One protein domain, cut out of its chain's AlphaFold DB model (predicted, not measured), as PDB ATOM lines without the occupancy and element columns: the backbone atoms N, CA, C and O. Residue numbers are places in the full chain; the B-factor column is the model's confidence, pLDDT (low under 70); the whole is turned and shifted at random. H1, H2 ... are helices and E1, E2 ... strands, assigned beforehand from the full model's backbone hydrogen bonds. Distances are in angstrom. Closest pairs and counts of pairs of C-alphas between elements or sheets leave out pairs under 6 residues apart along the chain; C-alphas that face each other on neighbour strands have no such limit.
ATOM      1  N   GLU A 205       3.221  49.343  58.801       78.06
ATOM      2  CA  GLU A 205       2.669  48.387  57.843       78.06
ATOM      3  C   GLU A 205       3.434  48.395  56.512       78.06
ATOM      4  O   GLU A 205       3.718  47.319  55.979       78.06
ATOM      5  N   SER A 206       3.802  49.571  55.979       78.50
ATOM      6  CA  SER A 206       4.616  49.654  54.755       78.50
ATOM      7  C   SER A 206       6.014  49.082  54.990       78.50
ATOM      8  O   SER A 206       6.491  48.256  54.211       78.50
ATOM      9  N   ASP A 207       6.630  49.457  56.112       87.50
ATOM     10  CA  ASP A 207       7.930  48.966  56.566       87.50
ATOM     11  C   ASP A 207       7.948  47.432  56.719       87.50
ATOM     12  O   ASP A 207       8.854  46.756  56.224       87.50
ATOM     13  N   ALA A 208       6.930  46.863  57.375       87.88
ATOM     14  CA  ALA A 208       6.780  45.416  57.522       87.88
ATOM     15  C   ALA A 208       6.545  44.715  56.172       87.88
ATOM     16  O   ALA A 208       7.046  43.609  55.960       87.88
ATOM     17  N   GLY A 209       5.825  45.358  55.247       85.62
ATOM     18  CA  GLY A 209       5.641  44.882  53.876       85.62
ATOM     19  C   GLY A 209       6.964  44.754  53.117       85.62
ATOM     20  O   GLY A 209       7.227  43.700  52.535       85.62
ATOM     21  N   PHE A 210       7.818  45.778  53.186       86.88
ATOM     22  CA  PHE A 210       9.165  45.752  52.609       86.88
ATOM     23  C   PHE A 210      10.034  44.648  53.229       86.88
ATOM     24  O   PHE A 210      10.527  43.784  52.503       86.88
ATOM     25  N   ARG A 211      10.158  44.610  54.565       92.25
ATOM     26  CA  ARG A 211      10.973  43.603  55.278       92.25
ATOM     27  C   ARG A 211      10.534  42.165  55.000       92.25
ATOM     28  O   ARG A 211      11.373  41.278  54.914       92.25
ATOM     29  N   LYS A 212       9.230  41.924  54.832       91.25
ATOM     30  CA  LYS A 212       8.690  40.593  54.514       91.25
ATOM     31  C   LYS A 212       9.102  40.096  53.122       91.25
ATOM     32  O   LYS A 212       9.223  38.886  52.939       91.25
ATOM     33  N   GLY A 213       9.257  41.000  52.154       88.88
ATOM     34  CA  GLY A 213       9.632  40.659  50.779       88.88
ATOM     35  C   GLY A 213      11.136  40.689  50.499       88.88
ATOM     36  O   GLY A 213      11.573  40.120  49.497       88.88
ATOM     37  N   ALA A 214      11.917  41.327  51.373       93.19
ATOM     38  CA  ALA A 214      13.353  41.503  51.209       93.19
ATOM     39  C   ALA A 214      14.140  40.199  51.466       93.19
ATOM     40  O   ALA A 214      13.959  39.565  52.510       93.19
ATOM     41  N   PRO A 215      15.029  39.773  50.547       93.75
ATOM     42  CA  PRO A 215      16.036  38.756  50.835       93.75
ATOM     43  C   PRO A 215      17.132  39.325  51.755       93.75
ATOM     44  O   PRO A 215      17.243  40.543  51.895       93.75
ATOM     45  N   PRO A 216      17.973  38.475  52.376       94.19
ATOM     46  CA  PRO A 216      19.112  38.949  53.159       94.19
ATOM     47  C   PRO A 216      20.041  39.846  52.325       94.19
ATOM     48  O   PRO A 216      20.352  39.504  51.180       94.19
ATOM     49  N   ILE A 217      20.512  40.954  52.906       94.75
ATOM     50  CA  ILE A 217      21.462  41.882  52.268       94.75
ATOM     51  C   ILE A 217      22.706  41.124  51.776       94.75
ATOM     52  O   ILE A 217      23.215  40.231  52.458       94.75
ATOM     53  N   GLY A 218      23.175  41.452  50.572       94.00
ATOM     54  CA  GLY A 218      24.322  40.830  49.913       94.00
ATOM     55  C   GLY A 218      24.060  39.423  49.359       94.00
ATOM     56  O   GLY A 218      24.959  38.831  48.757       94.00
ATOM     57  N   SER A 219      22.855  38.862  49.533       94.38
ATOM     58  CA  SER A 219      22.534  37.518  49.029       94.38
ATOM     59  C   SER A 219      22.142  37.486  47.550       94.38
ATOM     60  O   SER A 219      22.172  36.409  46.956       94.38
ATOM     61  N   VAL A 220      21.799  38.629  46.943       95.94
ATOM     62  CA  VAL A 220      21.399  38.724  45.530       95.94
ATOM     63  C   VAL A 220      22.500  39.394  44.716       95.94
ATOM     64  O   VAL A 220      23.017  40.447  45.082       95.94
ATOM     65  N   LYS A 221      22.856  38.802  43.576       96.00
ATOM     66  CA  LYS A 221      23.848  39.355  42.639       96.00
ATOM     67  C   LYS A 221      23.168  39.971  41.417       96.00
ATOM     68  O   LYS A 221      22.059  39.590  41.056       96.00
ATOM     69  N   LEU A 222      23.868  40.870  40.727       95.62
ATOM     70  CA  LEU A 222      23.465  41.406  39.422       95.62
ATOM     71  C   LEU A 222      24.465  40.963  38.346       95.62
ATOM     72  O   LEU A 222      25.678  41.070  38.548       95.62
ATOM     73  N   SER A 223      23.974  40.509  37.191       96.06
ATOM     74  CA  SER A 223      24.802  40.384  35.984       96.06
ATOM     75  C   SER A 223      25.180  41.766  35.430       96.06
ATOM     76  O   SER A 223      24.534  42.767  35.745       96.06
ATOM     77  N   ASP A 224      26.183  41.836  34.549       94.81
ATOM     78  CA  ASP A 224      26.509  43.083  33.840       94.81
ATOM     79  C   ASP A 224      25.332  43.601  32.997       94.81
ATOM     80  O   ASP A 224      25.070  44.802  32.976       94.81
ATOM     81  N   SER A 225      24.565  42.705  32.366       92.88
ATOM     82  CA  SER A 225      23.364  43.056  31.596       92.88
ATOM     83  C   SER A 225      22.263  43.650  32.479       92.88
ATOM     84  O   SER A 225      21.623  44.630  32.090       92.88
ATOM     85  N   ALA A 226      22.035  43.075  33.666       92.81
ATOM     86  CA  ALA A 226      21.071  43.599  34.629       92.81
ATOM     87  C   ALA A 226      21.523  44.952  35.180       92.81
ATOM     88  O   ALA A 226      20.734  45.896  35.179       92.81
ATOM     89  N   LEU A 227      22.797  45.079  35.563       93.31
ATOM     90  CA  LEU A 227      23.370  46.335  36.038       93.31
ATOM     91  C   LEU A 227      23.259  47.443  34.979       93.31
ATOM     92  O   LEU A 227      22.809  48.540  35.298       93.31
ATOM     93  N   ALA A 228      23.578  47.154  33.715       88.94
ATOM     94  CA  ALA A 228      23.452  48.116  32.620       88.94
ATOM     95  C   ALA A 228      21.994  48.555  32.382       88.94
ATOM     96  O   ALA A 228      21.735  49.738  32.139       88.94
ATOM     97  N   LEU A 229      21.027  47.632  32.489       86.88
ATOM     98  CA  LEU A 229      19.599  47.953  32.399       86.88
ATOM     99  C   LEU A 229      19.155  48.855  33.563       86.88
ATOM    100  O   LEU A 229      18.517  49.881  33.325       86.88
ATOM    101  N   ILE A 230      19.540  48.510  34.794       87.81
ATOM    102  CA  ILE A 230      19.248  49.271  36.017       87.81
ATOM    103  C   ILE A 230      19.855  50.676  35.950       87.81
ATOM    104  O   ILE A 230      19.161  51.659  36.192       87.81
ATOM    105  N   GLN A 231      21.124  50.800  35.556       88.12
ATOM    106  CA  GLN A 231      21.791  52.090  35.376       88.12
ATOM    107  C   GLN A 231      21.157  52.912  34.247       88.12
ATOM    108  O   GLN A 231      21.117  54.140  34.322       88.12
ATOM    109  N   SER A 232      20.635  52.285  33.188       82.50
ATOM    110  CA  SER A 232      19.890  53.021  32.164       82.50
ATOM    111  C   SER A 232      18.555  53.542  32.687       82.50
ATOM    112  O   SER A 232      18.276  54.726  32.514       82.50
ATOM    113  N   PHE A 233      17.802  52.696  33.388       83.25
ATOM    114  CA  PHE A 233      16.547  53.059  34.041       83.25
ATOM    115  C   PHE A 233      16.744  54.188  35.066       83.25
ATOM    116  O   PHE A 233      16.093  55.224  34.969       83.25
ATOM    117  N   MET A 234      17.712  54.069  35.980       81.88
ATOM    118  CA  MET A 234      17.961  55.102  36.993       81.88
ATOM    119  C   MET A 234      18.488  56.413  36.403       81.88
ATOM    120  O   MET A 234      18.163  57.481  36.913       81.88
ATOM    121  N   ARG A 235      19.221  56.389  35.280       81.62
ATOM    122  CA  ARG A 235      19.549  57.626  34.540       81.62
ATOM    123  C   ARG A 235      18.313  58.313  33.963       81.62
ATOM    124  O   ARG A 235      18.348  59.525  33.791       81.62
ATOM    125  N   GLU A 236      17.252  57.585  33.630       73.19
ATOM    126  CA  GLU A 236      15.982  58.176  33.196       73.19
ATOM    127  C   GLU A 236      15.188  58.702  34.395       73.19
ATOM    128  O   GLU A 236      14.792  59.868  34.375       73.19
ATOM    129  N   VAL A 237      15.087  57.921  35.478       75.62
ATOM    130  CA  VAL A 237      14.480  58.346  36.753       75.62
ATOM    131  C   VAL A 237      15.106  59.657  37.245       75.62
ATOM    132  O   VAL A 237      14.383  60.637  37.399       75.62
ATOM    133  N   HIS A 238      16.437  59.740  37.362       75.69
ATOM    134  CA  HIS A 238      17.153  60.946  37.813       75.69
ATOM    135  C   HIS A 238      17.090  62.141  36.841       75.69
ATOM    136  O   HIS A 238      17.320  63.275  37.251       75.69
ATOM    137  N   ARG A 239      16.777  61.942  35.550       67.38
ATOM    138  CA  ARG A 239      16.439  63.068  34.649       67.38
ATOM    139  C   ARG A 239      15.028  63.596  34.907       67.38
ATOM    140  O   ARG A 239      14.749  64.751  34.597       67.38
ATOM    141  N   SER A 240      14.143  62.734  35.407       63.25
ATOM    142  CA  SER A 240      12.707  62.978  35.570       63.25
ATOM    143  C   SER A 240      12.260  63.264  37.007       63.25
ATOM    144  O   SER A 240      11.094  63.563  37.208       63.25
ATOM    145  N   SER A 241      13.147  63.200  37.998       65.69
ATOM    146  CA  SER A 241      12.844  63.458  39.411       65.69
ATOM    147  C   SER A 241      14.037  64.139  40.075       65.69
ATOM    148  O   SER A 241      15.180  63.811  39.750       65.69
ATOM    149  N   ARG A 242      13.789  65.087  40.987       66.00
ATOM    150  CA  ARG A 242      14.843  65.692  41.822       66.00
ATOM    151  C   ARG A 242      15.020  64.995  43.167       66.00
ATOM    152  O   ARG A 242      15.952  65.333  43.894       66.00
ATOM    153  N   HIS A 243      14.127  64.067  43.497       71.94
ATOM    154  CA  HIS A 243      14.167  63.323  44.748       71.94
ATOM    155  C   HIS A 243      15.217  62.211  44.691       71.94
ATOM    156  O   HIS A 243      15.557  61.698  43.624       71.94
ATOM    157  N   ASP A 244      15.718  61.830  45.860       84.38
ATOM    158  CA  ASP A 244      16.643  60.710  46.036       84.38
ATOM    159  C   ASP A 244      15.871  59.389  45.882       84.38
ATOM    160  O   ASP A 244      15.042  59.035  46.726       84.38
ATOM    161  N   GLN A 245      16.085  58.711  44.753       86.38
ATOM    162  CA  GLN A 245      15.319  57.547  44.306       86.38
ATOM    163  C   GLN A 245      16.166  56.276  44.401       86.38
ATOM    164  O   GLN A 245      17.285  56.218  43.893       86.38
ATOM    165  N   VAL A 246      15.593  55.221  44.975       89.06
ATOM    166  CA  VAL A 246      16.202  53.888  45.068       89.06
ATOM    167  C   VAL A 246      15.514  52.968  44.062       89.06
ATOM    168  O   VAL A 246      14.281  52.955  43.962       89.06
ATOM    169  N   VAL A 247      16.290  52.186  43.302       91.00
ATOM    170  CA  VAL A 247      15.711  51.203  42.373       91.00
ATOM    171  C   VAL A 247      15.114  50.031  43.147       91.00
ATOM    172  O   VAL A 247      15.692  49.534  44.110       91.00
ATOM    173  N   VAL A 248      13.961  49.546  42.695       90.25
ATOM    174  CA  VAL A 248      13.303  48.368  43.258       90.25
ATOM    175  C   VAL A 248      13.132  47.313  42.173       90.25
ATOM    176  O   VAL A 248      12.505  47.573  41.145       90.25
ATOM    177  N   ILE A 249      13.653  46.108  42.410       90.56
ATOM    178  CA  ILE A 249      13.358  44.918  41.604       90.56
ATOM    179  C   ILE A 249      12.328  44.082  42.346       90.56
ATOM    180  O   ILE A 249      12.591  43.578  43.438       90.56
ATOM    181  N   PHE A 250      11.158  43.910  41.732       85.38
ATOM    182  CA  PHE A 250      10.057  43.171  42.336       85.38
ATOM    183  C   PHE A 250       9.372  42.214  41.361       85.38
ATOM    184  O   PHE A 250       9.366  42.424  40.142       85.38
ATOM    185  N   TRP A 251       8.783  41.150  41.904       83.81
ATOM    186  CA  TRP A 251       7.935  40.238  41.141       83.81
ATOM    187  C   TRP A 251       6.517  40.798  41.012       83.81
ATOM    188  O   TRP A 251       5.848  41.063  42.010       83.81
ATOM    189  N   ALA A 252       6.029  40.927  39.780       80.31
ATOM    190  CA  ALA A 252       4.645  41.280  39.491       80.31
ATOM    191  C   ALA A 252       3.885  40.052  38.966       80.31
ATOM    192  O   ALA A 252       4.358  39.365  38.059       80.31
ATOM    193  N   ARG A 253       2.695  39.776  39.525       77.56
ATOM    194  CA  ARG A 253       1.838  38.644  39.108       77.56
ATOM    195  C   ARG A 253       1.157  38.860  37.756       77.56
ATOM    196  O   ARG A 253       1.060  37.921  36.977       77.56
ATOM    197  N   ASP A 254       0.684  40.074  37.501       75.44
ATOM    198  CA  ASP A 254       0.077  40.487  36.236       75.44
ATOM    199  C   ASP A 254       0.754  41.788  35.814       75.44
ATOM    200  O   ASP A 254       0.629  42.811  36.489       75.44
ATOM    201  N   ARG A 255       1.546  41.726  34.743       76.62
ATOM    202  CA  ARG A 255       2.144  42.904  34.115       76.62
ATOM    203  C   ARG A 255       1.379  43.193  32.847       76.62
ATOM    204  O   ARG A 255       1.165  42.299  32.030       76.62
ATOM    205  N   GLN A 256       1.048  44.454  32.647       75.06
ATOM    206  CA  GLN A 256       0.356  44.918  31.458       75.06
ATOM    207  C   GLN A 256       1.129  46.089  30.859       75.06
ATOM    208  O   GLN A 256       1.716  46.895  31.578       75.06
ATOM    209  N   SER A 257       1.151  46.168  29.534       74.06
ATOM    210  CA  SER A 257       1.799  47.243  28.785       74.06
ATOM    211  C   SER A 257       0.837  47.806  27.750       74.06
ATOM    212  O   SER A 257       0.156  47.031  27.074       74.06
ATOM    213  N   LYS A 258       0.842  49.126  27.566       68.75
ATOM    214  CA  LYS A 258       0.144  49.797  26.470       68.75
ATOM    215  C   LYS A 258       1.099  50.789  25.812       68.75
ATOM    216  O   LYS A 258       1.636  51.665  26.486       68.75
ATOM    217  N   GLY A 259       1.341  50.623  24.518       69.94
ATOM    218  CA  GLY A 259       2.165  51.506  23.702       69.94
ATOM    219  C   GLY A 259       1.354  52.604  22.996       69.94
ATOM    220  O   GLY A 259       0.128  52.493  22.855       69.94
ATOM    221  N   PRO A 260       2.012  53.668  22.493       64.81
ATOM    222  CA  PRO A 260       1.349  54.724  21.730       64.81
ATOM    223  C   PRO A 260       0.731  54.201  20.426       64.81
ATOM    224  O   PRO A 260       1.403  54.024  19.409       64.81
ATOM    225  N   GLY A 261      -0.585  53.996  20.439       64.25
ATOM    226  CA  GLY A 261      -1.344  53.518  19.280       64.25
ATOM    227  C   GLY A 261      -2.130  52.238  19.542       64.25
ATOM    228  O   GLY A 261      -3.135  52.039  18.859       64.25
ATOM    229  N   ASP A 262      -1.751  51.465  20.560       66.94
ATOM    230  CA  ASP A 262      -2.413  50.217  20.935       66.94
ATOM    231  C   ASP A 262      -3.904  50.437  21.225       66.94
ATOM    232  O   ASP A 262      -4.325  51.485  21.730       66.94
ATOM    233  N   VAL A 263      -4.713  49.438  20.869       70.81
ATOM    234  CA  VAL A 263      -6.171  49.460  21.073       70.81
ATOM    235  C   VAL A 263      -6.532  49.018  22.493       70.81
ATOM    236  O   VAL A 263      -7.456  49.567  23.079       70.81
ATOM    237  N   ALA A 264      -5.772  48.080  23.063       74.25
ATOM    238  CA  ALA A 264      -5.988  47.502  24.387       74.25
ATOM    239  C   ALA A 264      -4.651  47.284  25.112       74.25
ATOM    240  O   ALA A 264      -3.588  47.307  24.486       74.25
ATOM    241  N   TRP A 265      -4.702  47.047  26.423       75.44
ATOM    242  CA  TRP A 265      -3.544  46.591  27.190       75.44
ATOM    243  C   TRP A 265      -3.106  45.199  26.730       75.44
ATOM    244  O   TRP A 265      -3.919  44.282  26.610       75.44
ATOM    245  N   SER A 266      -1.807  45.027  26.511       75.19
ATOM    246  CA  SER A 266      -1.199  43.722  26.249       75.19
ATOM    247  C   SER A 266      -0.682  43.127  27.554       75.19
ATOM    248  O   SER A 266       0.122  43.762  28.243       75.19
ATOM    249  N   SER A 267      -1.094  41.901  27.890       80.38
ATOM    250  CA  SER A 267      -0.495  41.184  29.021       80.38
ATOM    251  C   SER A 267       0.948  40.791  28.697       80.38
ATOM    252  O   SER A 267       1.243  40.225  27.646       80.38
ATOM    253  N   GLN A 268       1.850  41.082  29.629       75.88
ATOM    254  CA  GLN A 268       3.256  40.672  29.641       75.88
ATOM    255  C   GLN A 268       3.490  39.479  30.589       75.88
ATOM    256  O   GLN A 268       4.644  39.139  30.882       75.88
ATOM    257  N   GLY A 269       2.403  38.868  31.083       78.88
ATOM    258  CA  GLY A 269       2.413  37.804  32.082       78.88
ATOM    259  C   GLY A 269       3.035  38.230  33.414       78.88
ATOM    260  O   GLY A 269       3.356  39.400  33.644       78.88
ATOM    261  N   SER A 270       3.252  37.254  34.289       81.44
ATOM    262  CA  SER A 270       4.044  37.458  35.499       81.44
ATOM    263  C   SER A 270       5.523  37.706  35.168       81.44
ATOM    264  O   SER A 270       6.014  37.347  34.091       81.44
ATOM    265  N   GLY A 271       6.250  38.362  36.070       84.62
ATOM    266  CA  GLY A 271       7.696  38.521  35.929       84.62
ATOM    267  C   GLY A 271       8.320  39.630  36.766       84.62
ATOM    268  O   GLY A 271       7.640  40.475  37.349       84.62
ATOM    269  N   TRP A 272       9.651  39.647  36.760       84.81
ATOM    270  CA  TRP A 272      10.466  40.671  37.407       84.81
ATOM    271  C   TRP A 272      10.359  42.018  36.689       84.81
ATOM    272  O   TRP A 272      10.357  42.082  35.455       84.81
ATOM    273  N   THR A 273      10.245  43.086  37.473       83.62
ATOM    274  CA  THR A 273       9.981  44.455  37.013       83.62
ATOM    275  C   THR A 273      10.862  45.438  37.776       83.62
ATOM    276  O   THR A 273      11.175  45.202  38.942       83.62
ATOM    277  N   LEU A 274      11.253  46.525  37.109       85.00
ATOM    278  CA  LEU A 274      11.925  47.673  37.719       85.00
ATOM    279  C   LEU A 274      10.890  48.716  38.138       85.00
ATOM    280  O   LEU A 274      10.002  49.056  37.360       85.00
ATOM    281  N   GLY A 275      11.044  49.244  39.344       84.38
ATOM    282  CA  GLY A 275      10.396  50.460  39.816       84.38
ATOM    283  C   GLY A 275      11.411  51.375  40.493       84.38
ATOM    284  O   GLY A 275      12.570  51.003  40.678       84.38
ATOM    285  N   ALA A 276      10.962  52.562  40.877       84.31
ATOM    286  CA  ALA A 276      11.704  53.483  41.726       84.31
ATOM    287  C   ALA A 276      10.776  53.976  42.841       84.31
ATOM    288  O   ALA A 276       9.565  54.095  42.631       84.31
ATOM    289  N   TYR A 277      11.346  54.200  44.016       82.81
ATOM    290  CA  TYR A 277      10.695  54.802  45.178       82.81
ATOM    291  C   TYR A 277      11.644  55.849  45.748       82.81
ATOM    292  O   TYR A 277      12.863  55.673  45.680       82.81
ATOM    293  N   GLU A 278      11.113  56.895  46.379       84.62
ATOM    294  CA  GLU A 278      11.977  57.778  47.157       84.62
ATOM    295  C   GLU A 278      12.583  57.011  48.337       84.62
ATOM    296  O   GLU A 278      11.897  56.226  49.004       84.62
ATOM    297  N   ARG A 279      13.849  57.287  48.663       87.31
ATOM    298  CA  ARG A 279      14.524  56.706  49.837       87.31
ATOM    299  C   ARG A 279      13.733  56.932  51.128       87.31
ATOM    300  O   ARG A 279      13.707  56.073  52.002       87.31
ATOM    301  N   THR A 280      13.049  58.072  51.228       85.38
ATOM    302  CA  THR A 280      12.174  58.456  52.349       85.38
ATOM    303  C   THR A 280      11.027  57.469  52.598       85.38
ATOM    304  O   THR A 280      10.537  57.393  53.724       85.38
ATOM    305  N   GLN A 281      10.623  56.694  51.585       84.19
ATOM    306  CA  GLN A 281       9.521  55.725  51.628       84.19
ATOM    307  C   GLN A 281       9.969  54.302  51.993       84.19
ATOM    308  O   GLN A 281       9.125  53.450  52.275       84.19
ATOM    309  N   ILE A 282      11.276  54.030  51.977       86.19
ATOM    310  CA  ILE A 282      11.847  52.694  52.163       86.19
ATOM    311  C   ILE A 282      12.514  52.599  53.551       86.19
ATOM    312  O   ILE A 282      13.226  53.521  53.961       86.19
ATOM    313  N   PRO A 283      12.329  51.499  54.306       91.56
ATOM    314  CA  PRO A 283      13.133  51.239  55.497       91.56
ATOM    315  C   PRO A 283      14.611  51.005  55.121       91.56
ATOM    316  O   PRO A 283      14.889  50.144  54.289       91.56
ATOM    317  N   PRO A 284      15.583  51.722  55.718       93.06
ATOM    318  CA  PRO A 284      16.981  51.665  55.277       93.06
ATOM    319  C   PRO A 284      17.607  50.269  55.419       93.06
ATOM    320  O   PRO A 284      18.520  49.931  54.679       93.06
ATOM    321  N   ASP A 285      17.084  49.438  56.322       94.25
ATOM    322  CA  ASP A 285      17.521  48.060  56.561       94.25
ATOM    323  C   ASP A 285      17.106  47.042  55.476       94.25
ATOM    324  O   ASP A 285      17.465  45.872  55.591       94.25
ATOM    325  N   VAL A 286      16.396  47.460  54.416       94.19
ATOM    326  CA  VAL A 286      16.146  46.623  53.216       94.19
ATOM    327  C   VAL A 286      16.852  47.125  51.951       94.19
ATOM    328  O   VAL A 286      16.670  46.541  50.881       94.19
ATOM    329  N   ILE A 287      17.618  48.217  52.047       96.06
ATOM    330  CA  ILE A 287      18.386  48.758  50.923       96.06
ATOM    331  C   ILE A 287      19.714  48.000  50.857       96.06
ATOM    332  O   ILE A 287      20.568  48.135  51.731       96.06
ATOM    333  N   ASP A 288      19.877  47.190  49.817       95.44
ATOM    334  CA  ASP A 288      21.128  46.507  49.494       95.44
ATOM    335  C   ASP A 288      21.995  47.404  48.592       95.44
ATOM    336  O   ASP A 288      21.492  48.326  47.948       95.44
ATOM    337  N   THR A 289      23.301  47.149  48.518       95.56
ATOM    338  CA  THR A 289      24.223  47.865  47.621       95.56
ATOM    339  C   THR A 289      24.980  46.869  46.759       95.56
ATOM    340  O   THR A 289      25.884  46.176  47.225       95.56
ATOM    341  N   VAL A 290      24.651  46.821  45.466       92.94
ATOM    342  CA  VAL A 290      25.284  45.903  44.512       92.94
ATOM    343  C   VAL A 290      26.030  46.702  43.449       92.94
ATOM    344  O   VAL A 290      25.417  47.268  42.548       92.94
ATOM    345  N   ARG A 291      27.370  46.709  43.535       90.62
ATOM    346  CA  ARG A 291      28.274  47.430  42.608       90.62
ATOM    347  C   ARG A 291      27.905  48.916  42.494       90.62
ATOM    348  O   ARG A 291      27.586  49.404  41.411       90.62
ATOM    349  N   ASP A 292      27.911  49.586  43.645       90.12
ATOM    350  CA  ASP A 292      27.628  51.019  43.821       90.12
ATOM    351  C   ASP A 292      26.215  51.463  43.390       90.12
ATOM    352  O   ASP A 292      25.942  52.654  43.244       90.12
ATOM    353  N   VAL A 293      25.292  50.510  43.211       91.06
ATOM    354  CA  VAL A 293      23.862  50.769  43.013       91.06
ATOM    355  C   VAL A 293      23.092  50.320  44.245       91.06
ATOM    356  O   VAL A 293      23.088  49.136  44.587       91.06
ATOM    357  N   GLU A 294      22.415  51.269  44.882       94.44
ATOM    358  CA  GLU A 294      21.482  51.011  45.975       94.44
ATOM    359  C   GLU A 294      20.158  50.480  45.429       94.44
ATOM    360  O   GLU A 294      19.549  51.082  44.539       94.44
ATOM    361  N   ILE A 295      19.728  49.331  45.942       94.75
ATOM    362  CA  ILE A 295      18.653  48.535  45.362       94.75
ATOM    363  C   ILE A 295      17.839  47.820  46.440       94.75
ATOM    364  O   ILE A 295      18.382  47.219  47.361       94.75
ATOM    365  N   VAL A 296      16.516  47.827  46.287       93.38
ATOM    366  CA  VAL A 296      15.618  46.954  47.051       93.38
ATOM    367  C   VAL A 296      15.212  45.775  46.179       93.38
ATOM    368  O   VAL A 296      14.682  45.941  45.079       93.38
ATOM    369  N   PHE A 297      15.403  44.568  46.694       93.25
ATOM    370  CA  PHE A 297      14.864  43.346  46.111       93.25
ATOM    371  C   PHE A 297      13.585  42.952  46.856       93.25
ATOM    372  O   PHE A 297      13.570  42.956  48.083       93.25
ATOM    373  N   SER A 298      12.506  42.612  46.145       88.50
ATOM    374  CA  SER A 298      11.235  42.227  46.772       88.50
ATOM    375  C   SER A 298      10.555  41.051  46.069       88.50
ATOM    376  O   SER A 298      10.254  41.091  44.874       88.50
ATOM    377  N   ALA A 299      10.287  39.991  46.826       86.69
ATOM    378  CA  ALA A 299       9.622  38.780  46.360       86.69
ATOM    379  C   ALA A 299       8.517  38.356  47.336       86.69
ATOM    380  O   ALA A 299       8.590  38.629  48.528       86.69
ATOM    381  N   GLU A 300       7.513  37.613  46.867       84.25
ATOM    382  CA  GLU A 300       6.514  37.016  47.774       84.25
ATOM    383  C   GLU A 300       7.126  35.968  48.714       84.25
ATOM    384  O   GLU A 300       6.657  35.781  49.836       84.25
ATOM    385  N   ALA A 301       8.189  35.310  48.249       86.75
ATOM    386  CA  ALA A 301       9.059  34.443  49.023       86.75
ATOM    387  C   ALA A 301      10.511  34.916  48.812       86.75
ATOM    388  O   ALA A 301      11.049  34.710  47.721       86.75
ATOM    389  N   PRO A 302      11.167  35.534  49.814       87.25
ATOM    390  CA  PRO A 302      12.546  36.023  49.685       87.25
ATOM    391  C   PRO A 302      13.566  34.943  49.282       87.25
ATOM    392  O   PRO A 302      14.564  35.225  48.621       87.25
ATOM    393  N   SER A 303      13.283  33.678  49.606       87.31
ATOM    394  CA  SER A 303      14.058  32.506  49.179       87.31
ATOM    395  C   SER A 303      14.100  32.288  47.660       87.31
ATOM    396  O   SER A 303      14.987  31.588  47.183       87.31
ATOM    397  N   ALA A 304      13.197  32.902  46.885       86.69
ATOM    398  CA  ALA A 304      13.262  32.901  45.422       86.69
ATOM    399  C   ALA A 304      14.397  33.785  44.862       86.69
ATOM    400  O   ALA A 304      14.716  33.684  43.677       86.69
ATOM    401  N   LEU A 305      14.991  34.646  45.699       91.00
ATOM    402  CA  LEU A 305      16.099  35.541  45.350       91.00
ATOM    403  C   LEU A 305      17.384  35.248  46.130       91.00
ATOM    404  O   LEU A 305      18.471  35.469  45.603       91.00
ATOM    405  N   ALA A 306      17.281  34.757  47.366       92.81
ATOM    406  CA  ALA A 306      18.439  34.509  48.219       92.81
ATOM    407  C   ALA A 306      19.459  33.558  47.558       92.81
ATOM    408  O   ALA A 306      19.140  32.422  47.200       92.81
ATOM    409  N   GLY A 307      20.697  34.030  47.406       92.94
ATOM    410  CA  GLY A 307      21.802  33.310  46.766       92.94
ATOM    411  C   GLY A 307      21.808  33.359  45.234       92.94
ATOM    412  O   GLY A 307      22.720  32.793  44.634       92.94
ATOM    413  N   LYS A 308      20.823  34.003  44.595       95.00
ATOM    414  CA  LYS A 308      20.638  34.011  43.137       95.00
ATOM    415  C   LYS A 308      21.263  35.230  42.466       95.00
ATOM    416  O   LYS A 308      21.586  36.233  43.106       95.00
ATOM    417  N   THR A 309      21.369  35.176  41.141       96.19
ATOM    418  CA  THR A 309      21.724  36.336  40.315       96.19
ATOM    419  C   THR A 309      20.512  36.815  39.515       96.19
ATOM    420  O   THR A 309      19.851  36.020  38.848       96.19
ATOM    421  N   ILE A 310      20.238  38.120  39.516       94.69
ATOM    422  CA  ILE A 310      19.348  38.746  38.536       94.69
ATOM    423  C   ILE A 310      20.127  39.027  37.254       94.69
ATOM    424  O   ILE A 310      21.216  39.606  37.278       94.69
ATOM    425  N   ASP A 311      19.539  38.646  36.129       95.38
ATOM    426  CA  ASP A 311      20.070  38.857  34.790       95.38
ATOM    427  C   ASP A 311      19.021  39.541  33.893       95.38
ATOM    428  O   ASP A 311      17.837  39.619  34.236       95.38
ATOM    429  N   ALA A 312      19.451  40.081  32.752       90.00
ATOM    430  CA  ALA A 312      18.595  40.812  31.828       90.00
ATOM    431  C   ALA A 312      18.832  40.403  30.374       90.00
ATOM    432  O   ALA A 312      19.960  40.294  29.899       90.00
ATOM    433  N   THR A 313      17.748  40.224  29.623       84.88
ATOM    434  CA  THR A 313      17.788  39.977  28.175       84.88
ATOM    435  C   THR A 313      16.600  40.664  27.518       84.88
ATOM    436  O   THR A 313      15.472  40.538  27.986       84.88
ATOM    437  N   LYS A 314      16.838  41.410  26.427       79.06
ATOM    438  CA  LYS A 314      15.796  42.165  25.697       79.06
ATOM    439  C   LYS A 314      14.926  43.034  26.634       79.06
ATOM    440  O   LYS A 314      13.704  42.991  26.556       79.06
ATOM    441  N   GLN A 315      15.571  43.772  27.547       71.25
ATOM    442  CA  GLN A 315      14.939  44.608  28.589       71.25
ATOM    443  C   GLN A 315      14.051  43.856  29.610       71.25
ATOM    444  O   GLN A 315      13.390  44.493  30.426       71.25
ATOM    445  N   LYS A 316      14.042  42.516  29.617       80.94
ATOM    446  CA  LYS A 316      13.312  41.703  30.601       80.94
ATOM    447  C   LYS A 316      14.276  41.138  31.642       80.94
ATOM    448  O   LYS A 316      15.287  40.537  31.278       80.94
ATOM    449  N   LEU A 317      13.940  41.330  32.918       87.31
ATOM    450  CA  LEU A 317      14.648  40.751  34.059       87.31
ATOM    451  C   LEU A 317      14.229  39.292  34.292       87.31
ATOM    452  O   LEU A 317      13.052  38.946  34.144       87.31
ATOM    453  N   PHE A 318      15.181  38.460  34.707       90.31
ATOM    454  CA  PHE A 318      14.958  37.083  35.146       90.31
ATOM    455  C   PHE A 318      15.971  36.677  36.224       90.31
ATOM    456  O   PHE A 318      16.975  37.354  36.435       90.31
ATOM    457  N   VAL A 319      15.687  35.577  36.922       91.94
ATOM    458  CA  VAL A 319      16.574  34.991  37.936       91.94
ATOM    459  C   VAL A 319      17.353  33.849  37.291       91.94
ATOM    460  O   VAL A 319      16.775  33.058  36.544       91.94
ATOM    461  N   ARG A 320      18.643  33.753  37.605       89.56
ATOM    462  CA  ARG A 320      19.494  32.587  37.353       89.56
ATOM    463  C   ARG A 320      20.158  32.150  38.661       89.56
ATOM    464  O   ARG A 320      20.289  32.953  39.589       89.56
ATOM    465  N   ASP A 321      20.566  30.890  38.704       82.62
ATOM    466  CA  ASP A 321      21.383  30.339  39.789       82.62
ATOM    467  C   ASP A 321      22.802  30.946  39.787       82.62
ATOM    468  O   ASP A 321      23.309  31.287  38.690       82.62
TER     469      ASP A 321
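Overview. This is residues 205 to 321 of the 321 residues of an uncharacterized protein of Bradyrhizobium sp. 41S5 (UniProt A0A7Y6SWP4). A strongly twisted sheet of four strands, E2 E1 E4 E3, has helix H2 packed slantwise over one face, and the small hairpin E5 E6 beside the beginning of H2 is partly face to face with the sheet, its strands crossed to the sheet's. The short helix H1 only grazes the sheet, and the long loop of residues 253 to 270 reaches 14 to 28 A from the mean of all C-alphas. The printed part has 117 residues, with named elements in the order H1 H2 E1 E2 E3 E4 E5 E6. The large sheet is mixed, the small one antiparallel, and the class is mixed, helices and strands. The whole is compact, with a radius of gyration of the C-alphas of 14.4 A and spans of 42 by 35 by 33 A.

Arrangement. In the large sheet, E1, residues 245 to 252, and E2, residues 271 to 278, form an antiparallel hairpin, with N 248 and O 275 2.9 A apart. E4, residues 293 to 298, is parallel to E1, with N 296 and O 247 at 2.9 A. E3, residues 288 to 290, forms a hairpin with E4, with N 288 and O 295 at 2.9 A. E4 is staggered, pairing with E3 over 293 to 295 and with E1 over 295 to 298. H2, residues 224 to 240, is on this sheet at a height of 9.2 A, making two layers, a helix on one face of a sheet. It lies over E1, where 7 of its C-alphas fall, and runs only just slantwise, at 58 degrees to E1 on the local plane. The closest C-alphas of H2 and E1 are those of Met 234 and Val 247, 7.0 A. E5, residues 309 to 313, and E6, residues 316 to 320, form a hairpin, with N 311 and O 318 at 2.9 A. The two sheets make a sandwich, two sheets face to face, their strands at 84 degrees. The closest C-alphas of E2 and E6, Trp 272 and Leu 317, are 5.4 A apart; those of H2 and E5, Ala 226 and Ala 312, 4.7 A. H1, residues 205 to 213, grazes the sheet with residues 209 to 213 and is apart from H2. In H1 and H2 every O i to N i+4 pair is within hydrogen-bond range.

Along the chain. E1 spans 20.0 A and E2 22.7 A from first to last C-alpha, E4 15.7 A and H2 24.3 A. H1 begins at C-alpha 205 (2.669, 48.387, 57.843), and E6 ends at C-alpha 320 (19.494, 32.587, 37.353).

Size, cuts and confidence. The two C-alphas farthest apart, those of Gly 218 and Val 263, are 42.8 A apart. The printed part has no cut, and E1 to E2 is the long link. Mean pLDDT of the printed part is 85.3; residues 239 to 242 and 258 to 262 are under 70.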